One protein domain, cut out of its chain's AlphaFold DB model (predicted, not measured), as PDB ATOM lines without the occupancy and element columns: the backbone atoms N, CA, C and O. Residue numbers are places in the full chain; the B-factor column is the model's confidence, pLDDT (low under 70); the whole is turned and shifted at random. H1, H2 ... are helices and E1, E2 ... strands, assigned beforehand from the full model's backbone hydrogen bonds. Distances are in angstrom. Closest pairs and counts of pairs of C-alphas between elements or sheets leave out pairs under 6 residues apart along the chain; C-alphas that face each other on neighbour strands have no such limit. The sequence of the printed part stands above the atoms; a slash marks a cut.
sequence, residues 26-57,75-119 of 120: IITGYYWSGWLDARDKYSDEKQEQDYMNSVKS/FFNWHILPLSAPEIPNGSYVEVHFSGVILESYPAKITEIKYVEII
ATOM      1  N   ILE A  26      82.910  90.376 140.368       88.94
ATOM      2  CA  ILE A  26      83.579  89.080 140.330       88.94
ATOM      3  C   ILE A  26      84.284  88.957 138.983       88.94
ATOM      4  O   ILE A  26      83.710  89.307 137.950       88.94
ATOM      5  N   ILE A  27      85.515  88.454 138.994       88.75
ATOM      6  CA  ILE A  27      86.231  88.056 137.783       88.75
ATOM      7  C   ILE A  27      86.910  86.712 138.002       88.75
ATOM      8  O   ILE A  27      87.480  86.465 139.063       88.75
ATOM      9  N   THR A  28      86.857  85.846 136.999       90.06
ATOM     10  CA  THR A  28      87.482  84.523 137.044       90.06
ATOM     11  C   THR A  28      88.651  84.442 136.086       90.06
ATOM     12  O   THR A  28      88.680  85.158 135.088       90.06
ATOM     13  N   GLY A  29      89.609  83.563 136.366       89.62
ATOM     14  CA  GLY A  29      90.731  83.331 135.465       89.62
ATOM     15  C   GLY A  29      91.839  82.483 136.070       89.62
ATOM     16  O   GLY A  29      91.752  82.042 137.214       89.62
ATOM     17  N   TYR A  30      92.917  82.288 135.313       88.31
ATOM     18  CA  TYR A  30      94.101  81.579 135.798       88.31
ATOM     19  C   TYR A  30      95.078  82.514 136.494       88.31
ATOM     20  O   TYR A  30      95.522  83.507 135.914       88.31
ATOM     21  N   TYR A  31      95.456  82.165 137.719       86.88
ATOM     22  CA  TYR A  31      96.432  82.913 138.497       86.88
ATOM     23  C   TYR A  31      97.873  82.542 138.129       86.88
ATOM     24  O   TYR A  31      98.255  81.369 138.133       86.88
ATOM     25  N   TRP A  32      98.697  83.562 137.895       82.88
ATOM     26  CA  TRP A  32     100.114  83.441 137.579       82.88
ATOM     27  C   TRP A  32     100.915  84.570 138.234       82.88
ATOM     28  O   TRP A  32     101.058  85.651 137.675       82.88
ATOM     29  N   SER A  33     101.489  84.320 139.411       78.38
ATOM     30  CA  SER A  33     102.477  85.206 140.046       78.38
ATOM     31  C   SER A  33     102.031  86.677 140.154       78.38
ATOM     32  O   SER A  33     102.782  87.586 139.794       78.38
ATOM     33  N   GLY A  34     100.803  86.908 140.626       78.12
ATOM     34  CA  GLY A  34     100.191  88.241 140.746       78.12
ATOM     35  C   GLY A  34      99.421  88.708 139.505       78.12
ATOM     36  O   GLY A  34      98.813  89.775 139.522       78.12
ATOM     37  N   TRP A  35      99.406  87.907 138.441       82.50
ATOM     38  CA  TRP A  35      98.624  88.144 137.232       82.50
ATOM     39  C   TRP A  35      97.422  87.208 137.174       82.50
ATOM     40  O   TRP A  35      97.486  86.077 137.650       82.50
ATOM     41  N   LEU A  36      96.342  87.675 136.562       83.94
ATOM     42  CA  LEU A  36      95.144  86.894 136.288       83.94
ATOM     43  C   LEU A  36      94.890  86.873 134.784       83.94
ATOM     44  O   LEU A  36      94.685  87.925 134.187       83.94
ATOM     45  N   ASP A  37      94.866  85.692 134.182       86.19
ATOM     46  CA  ASP A  37      94.402  85.479 132.811       86.19
ATOM     47  C   ASP A  37      92.894  85.220 132.840       86.19
ATOM     48  O   ASP A  37      92.473  84.088 133.084       86.19
ATOM     49  N   ALA A  38      92.075  86.254 132.635       83.25
ATOM     50  CA  ALA A  38      90.615  86.203 132.772       83.25
ATOM     51  C   ALA A  38      89.889  85.492 131.612       83.25
ATOM     52  O   ALA A  38      88.841  85.928 131.139       83.25
ATOM     53  N   ARG A  39      90.497  84.433 131.077       84.31
ATOM     54  CA  ARG A  39      89.830  83.490 130.179       84.31
ATOM     55  C   ARG A  39      88.964  82.526 130.982       84.31
ATOM     56  O   ARG A  39      89.250  82.262 132.147       84.31
ATOM     57  N   ASP A  40      87.995  81.930 130.304       85.19
ATOM     58  CA  ASP A  40      87.220  80.829 130.862       85.19
ATOM     59  C   ASP A  40      88.068  79.558 130.996       85.19
ATOM     60  O   ASP A  40      88.988  79.313 130.206       85.19
ATOM     61  N   LYS A  41      87.725  78.728 131.987       85.75
ATOM     62  CA  LYS A  41      88.319  77.398 132.168       85.75
ATOM     63  C   LYS A  41      88.012  76.520 130.956       85.75
ATOM     64  O   LYS A  41      86.858  76.471 130.516       85.75
ATOM     65  N   TYR A  42      89.000  75.799 130.425       83.12
ATOM     66  CA  TYR A  42      88.725  74.879 129.322       83.12
ATOM     67  C   TYR A  42      87.886  73.698 129.821       83.12
ATOM     68  O   TYR A  42      88.135  73.125 130.879       83.12
ATOM     69  N   SER A  43      86.883  73.305 129.034       85.81
ATOM     70  CA  SER A  43      86.073  72.115 129.323       85.81
ATOM     71  C   SER A  43      86.789  70.804 128.974       85.81
ATOM     72  O   SER A  43      86.368  69.739 129.411       85.81
ATOM     73  N   ASP A  44      87.825  70.874 128.133       88.94
ATOM     74  CA  ASP A  44      88.608  69.737 127.650       88.94
ATOM     75  C   ASP A  44      89.939  69.649 128.412       88.94
ATOM     76  O   ASP A  44      90.749  70.577 128.372       88.94
ATOM     77  N   GLU A  45      90.179  68.521 129.089       88.81
ATOM     78  CA  GLU A  45      91.373  68.309 129.924       88.81
ATOM     79  C   GLU A  45      92.685  68.367 129.130       88.81
ATOM     80  O   GLU A  45      93.720  68.779 129.658       88.81
ATOM     81  N   LYS A  46      92.671  67.973 127.851       87.38
ATOM     82  CA  LYS A  46      93.866  68.040 127.009       87.38
ATOM     83  C   LYS A  46      94.188  69.493 126.670       87.38
ATOM     84  O   LYS A  46      95.352  69.875 126.741       87.38
ATOM     85  N   GLN A  47      93.185  70.302 126.331       80.44
ATOM     86  CA  GLN A  47      93.366  71.738 126.093       80.44
ATOM     87  C   GLN A  47      93.834  72.462 127.355       80.44
ATOM     88  O   GLN A  47      94.759  73.271 127.284       80.44
ATOM     89  N   GLU A  48      93.258  72.112 128.504       84.31
ATOM     90  CA  GLU A  48      93.672  72.606 129.816       84.31
ATOM     91  C   GLU A  48      95.160  72.324 130.061       84.31
ATOM     92  O   GLU A  48      95.954  73.222 130.349       84.31
ATOM     93  N   GLN A  49      95.571  71.071 129.871       86.12
ATOM     94  CA  GLN A  49      96.949  70.651 130.082       86.12
ATOM     95  C   GLN A  49      97.914  71.278 129.065       86.12
ATOM     96  O   GLN A  49      99.020  71.677 129.440       86.12
ATOM     97  N   ASP A  50      97.511  71.397 127.797       82.12
ATOM     98  CA  ASP A  50      98.294  72.051 126.744       82.12
ATOM     99  C   ASP A  50      98.512  73.538 127.071       82.12
ATOM    100  O   ASP A  50      99.638  74.037 126.958       82.12
ATOM    101  N   TYR A  51      97.478  74.231 127.561       81.06
ATOM    102  CA  TYR A  51      97.587  75.604 128.051       81.06
ATOM    103  C   TYR A  51      98.565  75.698 129.227       81.06
ATOM    104  O   TYR A  51      99.530  76.466 129.154       81.06
ATOM    105  N   MET A  52      98.405  74.865 130.258       83.94
ATOM    106  CA  MET A  52      99.299  74.853 131.424       83.94
ATOM    107  C   MET A  52     100.757  74.602 131.036       83.94
ATOM    108  O   MET A  52     101.669  75.257 131.546       83.94
ATOM    109  N   ASN A  53     100.991  73.679 130.103       80.19
ATOM    110  CA  ASN A  53     102.321  73.393 129.574       80.19
ATOM    111  C   ASN A  53     102.881  74.587 128.791       80.19
ATOM    112  O   ASN A  53     104.069  74.897 128.911       80.19
ATOM    113  N   SER A  54     102.043  75.287 128.021       74.25
ATOM    114  CA  SER A  54     102.452  76.472 127.260       74.25
ATOM    115  C   SER A  54     102.907  77.621 128.166       74.25
ATOM    116  O   SER A  54     103.900  78.281 127.854       74.25
ATOM    117  N   VAL A  55     102.247  77.810 129.315       71.88
ATOM    118  CA  VAL A  55     102.614  78.839 130.296       71.88
ATOM    119  C   VAL A  55     103.879  78.441 131.065       71.88
ATOM    120  O   VAL A  55     104.817  79.234 131.151       71.88
ATOM    121  N   LYS A  56     103.962  77.190 131.547       70.19
ATOM    122  CA  LYS A  56     105.114  76.669 132.317       70.19
ATOM    123  C   LYS A  56     106.413  76.569 131.514       70.19
ATOM    124  O   LYS A  56     107.484  76.773 132.072       70.19
ATOM    125  N   SER A  57     106.344  76.227 130.227       62.59
ATOM    126  CA  SER A  57     107.524  75.966 129.379       62.59
ATOM    127  C   SER A  57     108.302  77.216 128.947       62.59
ATOM    128  O   SER A  57     109.200  77.121 128.113       62.59
ATOM    129  N   PHE A  75      94.786  87.794 123.967       48.44
ATOM    130  CA  PHE A  75      95.171  87.990 125.379       48.44
ATOM    131  C   PHE A  75      94.764  89.351 125.987       48.44
ATOM    132  O   PHE A  75      95.479  89.902 126.822       48.44
ATOM    133  N   PHE A  76      93.586  89.884 125.640       51.97
ATOM    134  CA  PHE A  76      93.007  91.068 126.308       51.97
ATOM    135  C   PHE A  76      92.541  90.817 127.757       51.97
ATOM    136  O   PHE A  76      92.047  91.728 128.410       51.97
ATOM    137  N   ASN A  77      92.723  89.604 128.283       63.03
ATOM    138  CA  ASN A  77      92.127  89.184 129.548       63.03
ATOM    139  C   ASN A  77      93.081  89.298 130.752       63.03
ATOM    140  O   ASN A  77      92.728  88.873 131.848       63.03
ATOM    141  N   TRP A  78      94.289  89.846 130.583       70.12
ATOM    142  CA  TRP A  78      95.255  89.928 131.681       70.12
ATOM    143  C   TRP A  78      94.960  91.071 132.644       70.12
ATOM    144  O   TRP A  78      94.925  92.239 132.249       70.12
ATOM    145  N   HIS A  79      94.848  90.721 133.922       72.31
ATOM    146  CA  HIS A  79      94.688  91.665 135.013       72.31
ATOM    147  C   HIS A  79      95.860  91.574 135.993       72.31
ATOM    148  O   HIS A  79      96.302  90.481 136.344       72.31
ATOM    149  N   ILE A  80      96.356  92.719 136.461       74.50
ATOM    150  CA  ILE A  80      97.274  92.788 137.600       74.50
ATOM    151  C   ILE A  80      96.437  92.731 138.872       74.50
ATOM    152  O   ILE A  80      95.597  93.603 139.122       74.50
ATOM    153  N   LEU A  81      96.724  91.738 139.705       74.00
ATOM    154  CA  LEU A  81      96.254  91.687 141.075       74.00
ATOM    155  C   LEU A  81      97.328  92.360 141.941       74.00
ATOM    156  O   LEU A  81      98.441  91.846 142.032       74.00
ATOM    157  N   PRO A  82      97.047  93.488 142.619       65.62
ATOM    158  CA  PRO A  82      97.998  94.120 143.541       65.62
ATOM    159  C   PRO A  82      98.310  93.262 144.784       65.62
ATOM    160  O   PRO A  82      98.979  93.727 145.703       65.62
ATOM    161  N   LEU A  83      97.827  92.019 144.824       62.19
ATOM    162  CA  LEU A  83      98.083  91.039 145.860       62.19
ATOM    163  C   LEU A  83      99.326  90.222 145.507       62.19
ATOM    164  O   LEU A  83      99.315  89.400 144.592       62.19
ATOM    165  N   SER A  84     100.371  90.354 146.317       55.62
ATOM    166  CA  SER A  84     101.282  89.237 146.540       55.62
ATOM    167  C   SER A  84     100.532  88.224 147.406       55.62
ATOM    168  O   SER A  84     100.586  88.322 148.630       55.62
ATOM    169  N   ALA A  85      99.755  87.326 146.796       57.97
ATOM    170  CA  ALA A  85      99.108  86.222 147.502       57.97
ATOM    171  C   ALA A  85     100.064  85.015 147.480       57.97
ATOM    172  O   ALA A  85     100.060  84.265 146.499       57.97
ATOM    173  N   PRO A  86     100.927  84.825 148.502       58.62
ATOM    174  CA  PRO A  86     101.898  83.728 148.522       58.62
ATOM    175  C   PRO A  86     101.243  82.339 148.551       58.62
ATOM    176  O   PRO A  86     101.926  81.344 148.328       58.62
ATOM    177  N   GLU A  87      99.937  82.265 148.816       74.00
ATOM    178  CA  GLU A  87      99.208  81.015 149.035       74.00
ATOM    179  C   GLU A  87      98.472  80.483 147.797       74.00
ATOM    180  O   GLU A  87      98.021  79.343 147.824       74.00
ATOM    181  N   ILE A  88      98.367  81.253 146.704       83.38
ATOM    182  CA  ILE A  88      97.693  80.784 145.482       83.38
ATOM    183  C   ILE A  88      98.725  80.115 144.564       83.38
ATOM    184  O   ILE A  88      99.640  80.788 144.080       83.38
ATOM    185  N   PRO A  89      98.603  78.806 144.275       86.06
ATOM    186  CA  PRO A  89      99.506  78.141 143.347       86.06
ATOM    187  C   PRO A  89      99.330  78.672 141.921       86.06
ATOM    188  O   PRO A  89      98.206  78.820 141.436       86.06
ATOM    189  N   ASN A  90     100.440  78.893 141.218       85.00
ATOM    190  CA  ASN A  90     100.420  79.231 139.795       85.00
ATOM    191  C   ASN A  90      99.680  78.161 138.975       85.00
ATOM    192  O   ASN A  90      99.910  76.962 139.152       85.00
ATOM    193  N   GLY A  91      98.823  78.610 138.058       84.00
ATOM    194  CA  GLY A  91      97.943  77.765 137.253       84.00
ATOM    195  C   GLY A  91      96.624  77.401 137.933       84.00
ATOM    196  O   GLY A  91      95.821  76.691 137.337       84.00
ATOM    197  N   SER A  92      96.361  77.879 139.152       88.81
ATOM    198  CA  SER A  92      95.034  77.724 139.758       88.81
ATOM    199  C   SER A  92      94.008  78.550 138.988       88.81
ATOM    200  O   SER A  92      94.268  79.713 138.674       88.81
ATOM    201  N   TYR A  93      92.842  77.966 138.715       91.12
ATOM    202  CA  TYR A  93      91.679  78.723 138.259       91.12
ATOM    203  C   TYR A  93      90.990  79.332 139.481       91.12
ATOM    204  O   TYR A  93      90.696  78.618 140.443       91.12
ATOM    205  N   VAL A  94      90.792  80.647 139.483       91.00
ATOM    206  CA  VAL A  94      90.344  81.392 140.663       91.00
ATOM    207  C   VAL A  94      89.163  82.305 140.363       91.00
ATOM    208  O   VAL A  94      88.995  82.756 139.232       91.00
ATOM    209  N   GLU A  95      88.394  82.606 141.403       91.75
ATOM    210  CA  GLU A  95      87.397  83.671 141.462       91.75
ATOM    211  C   GLU A  95      87.948  84.821 142.312       91.75
ATOM    212  O   GLU A  95      88.323  84.626 143.467       91.75
ATOM    213  N   VAL A  96      88.034  86.023 141.749       88.69
ATOM    214  CA  VAL A  96      88.500  87.230 142.439       88.69
ATOM    215  C   VAL A  96      87.301  88.120 142.726       88.69
ATOM    216  O   VAL A  96      86.653  88.629 141.809       88.69
ATOM    217  N   HIS A  97      87.052  88.359 144.008       88.75
ATOM    218  CA  HIS A  97      85.986  89.231 144.483       88.75
ATOM    219  C   HIS A  97      86.560  90.590 144.854       88.75
ATOM    220  O   HIS A  97      87.479  90.689 145.671       88.75
ATOM    221  N   PHE A  98      86.015  91.659 144.282       86.81
ATOM    222  CA  PHE A  98      86.521  93.011 144.501       86.81
ATOM    223  C   PHE A  98      85.387  94.034 144.610       86.81
ATOM    224  O   PHE A  98      84.225  93.757 144.296       86.81
ATOM    225  N   SER A  99      85.710  95.213 145.140       86.44
ATOM    226  CA  SER A  99      84.765  96.341 145.240       86.44
ATOM    227  C   SER A  99      85.253  97.620 144.570       86.44
ATOM    228  O   SER A  99      84.484  98.573 144.452       86.44
ATOM    229  N   GLY A 100      86.508  97.633 144.123       80.62
ATOM    230  CA  GLY A 100      87.128  98.786 143.497       80.62
ATOM    231  C   GLY A 100      86.855  98.855 142.000       80.62
ATOM    232  O   GLY A 100      86.200  98.001 141.403       80.62
ATOM    233  N   VAL A 101      87.394  99.892 141.374       77.69
ATOM    234  CA  VAL A 101      87.364 100.047 139.918       77.69
ATOM    235  C   VAL A 101      88.516  99.284 139.267       77.69
ATOM    236  O   VAL A 101      89.565  99.057 139.880       77.69
ATOM    237  N   ILE A 102      88.336  98.924 137.999       77.31
ATOM    238  CA  ILE A 102      89.433  98.487 137.141       77.31
ATOM    239  C   ILE A 102      90.123  99.748 136.609       77.31
ATOM    240  O   ILE A 102      89.500 100.572 135.939       77.31
ATOM    241  N   LEU A 103      91.393  99.923 136.960       72.00
ATOM    242  CA  LEU A 103      92.248 101.000 136.465       72.00
ATOM    243  C   LEU A 103      93.072 100.500 135.276       72.00
ATOM    244  O   LEU A 103      93.364  99.315 135.212       72.00
ATOM    245  N   GLU A 104      93.519 101.412 134.407       67.75
ATOM    246  CA  GLU A 104      94.371 101.119 133.237       67.75
ATOM    247  C   GLU A 104      93.678 100.238 132.174       67.75
ATOM    248  O   GLU A 104      92.901  99.336 132.471       67.75
ATOM    249  N   SER A 105      93.919 100.516 130.890       62.72
ATOM    250  CA  SER A 105      93.290  99.741 129.811       62.72
ATOM    251  C   SER A 105      94.036  98.444 129.501       62.72
ATOM    252  O   SER A 105      93.416  97.502 129.016       62.72
ATOM    253  N   TYR A 106      95.356  98.393 129.739       64.19
ATOM    254  CA  TYR A 106      96.153  97.177 129.584       64.19
ATOM    255  C   TYR A 106      97.560  97.290 130.216       64.19
ATOM    256  O   TYR A 106      98.300  98.211 129.860       64.19
ATOM    257  N   PRO A 107      97.976  96.318 131.050       67.88
ATOM    258  CA  PRO A 107      97.109  95.329 131.692       67.88
ATOM    259  C   PRO A 107      96.135  96.010 132.659       67.88
ATOM    260  O   PRO A 107      96.466  97.009 133.289       67.88
ATOM    261  N   ALA A 108      94.923  95.477 132.763       75.69
ATOM    262  CA  ALA A 108      93.904  96.027 133.645       75.69
ATOM    263  C   ALA A 108      94.298  95.800 135.114       75.69
ATOM    264  O   ALA A 108      94.642  94.692 135.512       75.69
ATOM    265  N   LYS A 109      94.255  96.825 135.957       80.75
ATOM    266  CA  LYS A 109      94.610  96.726 137.375       80.75
ATOM    267  C   LYS A 109      93.356  96.709 138.237       80.75
ATOM    268  O   LYS A 109      92.615  97.689 138.286       80.75
ATOM    269  N   ILE A 110      93.142  95.610 138.955       80.06
ATOM    270  CA  ILE A 110      91.991  95.457 139.852       80.06
ATOM    271  C   ILE A 110      92.330  96.085 141.202       80.06
ATOM    272  O   ILE A 110      93.394  95.832 141.767       80.06
ATOM    273  N   THR A 111      91.435  96.916 141.727       81.12
ATOM    274  CA  THR A 111      91.603  97.561 143.036       81.12
ATOM    275  C   THR A 111      90.614  97.016 144.061       81.12
ATOM    276  O   THR A 111      89.581  96.453 143.707       81.12
ATOM    277  N   GLU A 112      90.953  97.168 145.345       84.38
ATOM    278  CA  GLU A 112      90.118  96.747 146.484       84.38
ATOM    279  C   GLU A 112      89.627  95.293 146.385       84.38
ATOM    280  O   GLU A 112      88.432  95.002 146.523       84.38
ATOM    281  N   ILE A 113      90.560  94.372 146.129       85.19
ATOM    282  CA  ILE A 113      90.284  92.936 146.200       85.19
ATOM    283  C   ILE A 113      89.926  92.592 147.647       85.19
ATOM    284  O   ILE A 113      90.660  92.950 148.569       85.19
ATOM    285  N   LYS A 114      88.789  91.921 147.829       86.19
ATOM    286  CA  LYS A 114      88.295  91.456 149.128       86.19
ATOM    287  C   LYS A 114      88.872  90.087 149.447       86.19
ATOM    288  O   LYS A 114      89.522  89.919 150.469       86.19
ATOM    289  N   TYR A 115      88.695  89.138 148.533       85.31
ATOM    290  CA  TYR A 115      89.238  87.792 148.659       85.31
ATOM    291  C   TYR A 115      89.335  87.103 147.294       85.31
ATOM    292  O   TYR A 115      88.809  87.590 146.288       85.31
ATOM    293  N   VAL A 116      90.045  85.976 147.272       87.56
ATOM    294  CA  VAL A 116      90.235  85.133 146.091       87.56
ATOM    295  C   VAL A 116      89.962  83.683 146.470       87.56
ATOM    296  O   VAL A 116      90.506  83.199 147.462       87.56
ATOM    297  N   GLU A 117      89.152  82.989 145.678       89.75
ATOM    298  CA  GLU A 117      88.809  81.580 145.881       89.75
ATOM    299  C   GLU A 117      89.378  80.718 144.754       89.75
ATOM    300  O   GLU A 117      89.324  81.099 143.589       89.75
ATOM    301  N   ILE A 118      89.915  79.538 145.075       90.44
ATOM    302  CA  ILE A 118      90.332  78.561 144.060       90.44
ATOM    303  C   ILE A 118      89.122  77.710 143.674       90.44
ATOM    304  O   ILE A 118      88.572  76.987 144.510       90.44
ATOM    305  N   ILE A 119      88.753  77.743 142.396       89.00
ATOM    306  CA  ILE A 119      87.668  76.935 141.840       89.00
ATOM    307  C   ILE A 119      88.241  75.569 141.437       89.00
ATOM    308  O   ILE A 119      89.132  75.478 140.587       89.00
TER     309      ILE A 119
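AT A GLANCE: This is residues 26 to 57 and 75 to 119 of the 120 residues of an uncharacterized protein of Enterococcus sp. RIT-PI-f (UniProt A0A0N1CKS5). Look first for a six-stranded sheet, strongly twisted and curled like part of a barrel, with one edge strand, E5, turning through a sharp corner into the other, E6. The single helix, H1, is set off to one side on its own link and is not on the sheet; residues 43 to 50, of which 45 to 50 belong to H1, stick out. The sheet is mixed, in the order E5, E3, E2, E1, E4, E6, with only E5 and E3 parallel. The printed part has 77 residues, with elements in the order E1, E2, H1, E3, E4, E5, E6, and its class is mixed, helices and strands. It is compact, with a radius of gyration of the C-alphas of 12.2 A and spans of 36 by 26 by 22 A.

IN THESE COORDINATES: Find C-alpha 26 at (83.579, 89.080, 140.330); from there E1, residues 26 to 32, runs 17.7 A. E2 is residues 35 to 37 and E3 is residues 78 to 80. E4, residues 93 to 98, is 16.4 A long. E5 is residues 108 to 110, and E6, residues 113 to 118, runs 14.5 A to C-alpha 118 at (90.332, 78.561, 144.060). For H1, residues 45 to 57, start at C-alpha 45, (91.373, 68.309, 129.924), and go 17.9 A.

HOW THE PARTS SIT: Begin at E1, which pairs in a staggered way: residues 26 to 30 with E4 and residues 30 to 32 with E2. E1 and E4 are antiparallel, with N 94 and O 29 at 2.8 A. E1 and E2 form a hairpin, with N 32 and O 35 at 2.8 A. E3 is the antiparallel neighbour of E2, with N 36 and O 79 at 2.8 A, within hydrogen-bond range. E5 is parallel to E3, with N 80 and O 108 at 2.8 A. Residues 102 to 103 also pair, antiparallel, with residues 109 to 110 of E5. On the other side of E1, E6 is antiparallel to E4, with N 95 and O 117 at 2.8 A. E5 runs on into E6 across a break of 2 residues, at 99 degrees. In H1 every O i to N i+4 pair is within hydrogen-bond range. H1 is apart from E1, E4, E5 and E6.

THE WHOLE: The C-alphas farthest apart are those of Lys 46 and Gly 100, at 35.5 A. Residues 58 to 74 are not printed, and C-alphas 57 and 75 are 17.7 A apart across this cut. The link from E3 to E4, residues 81 to 92, is long. The mean pLDDT of the printed part is 79.5; look for values under 70 at residues 57, 75 to 77, 82 to 86 and 104 to 107.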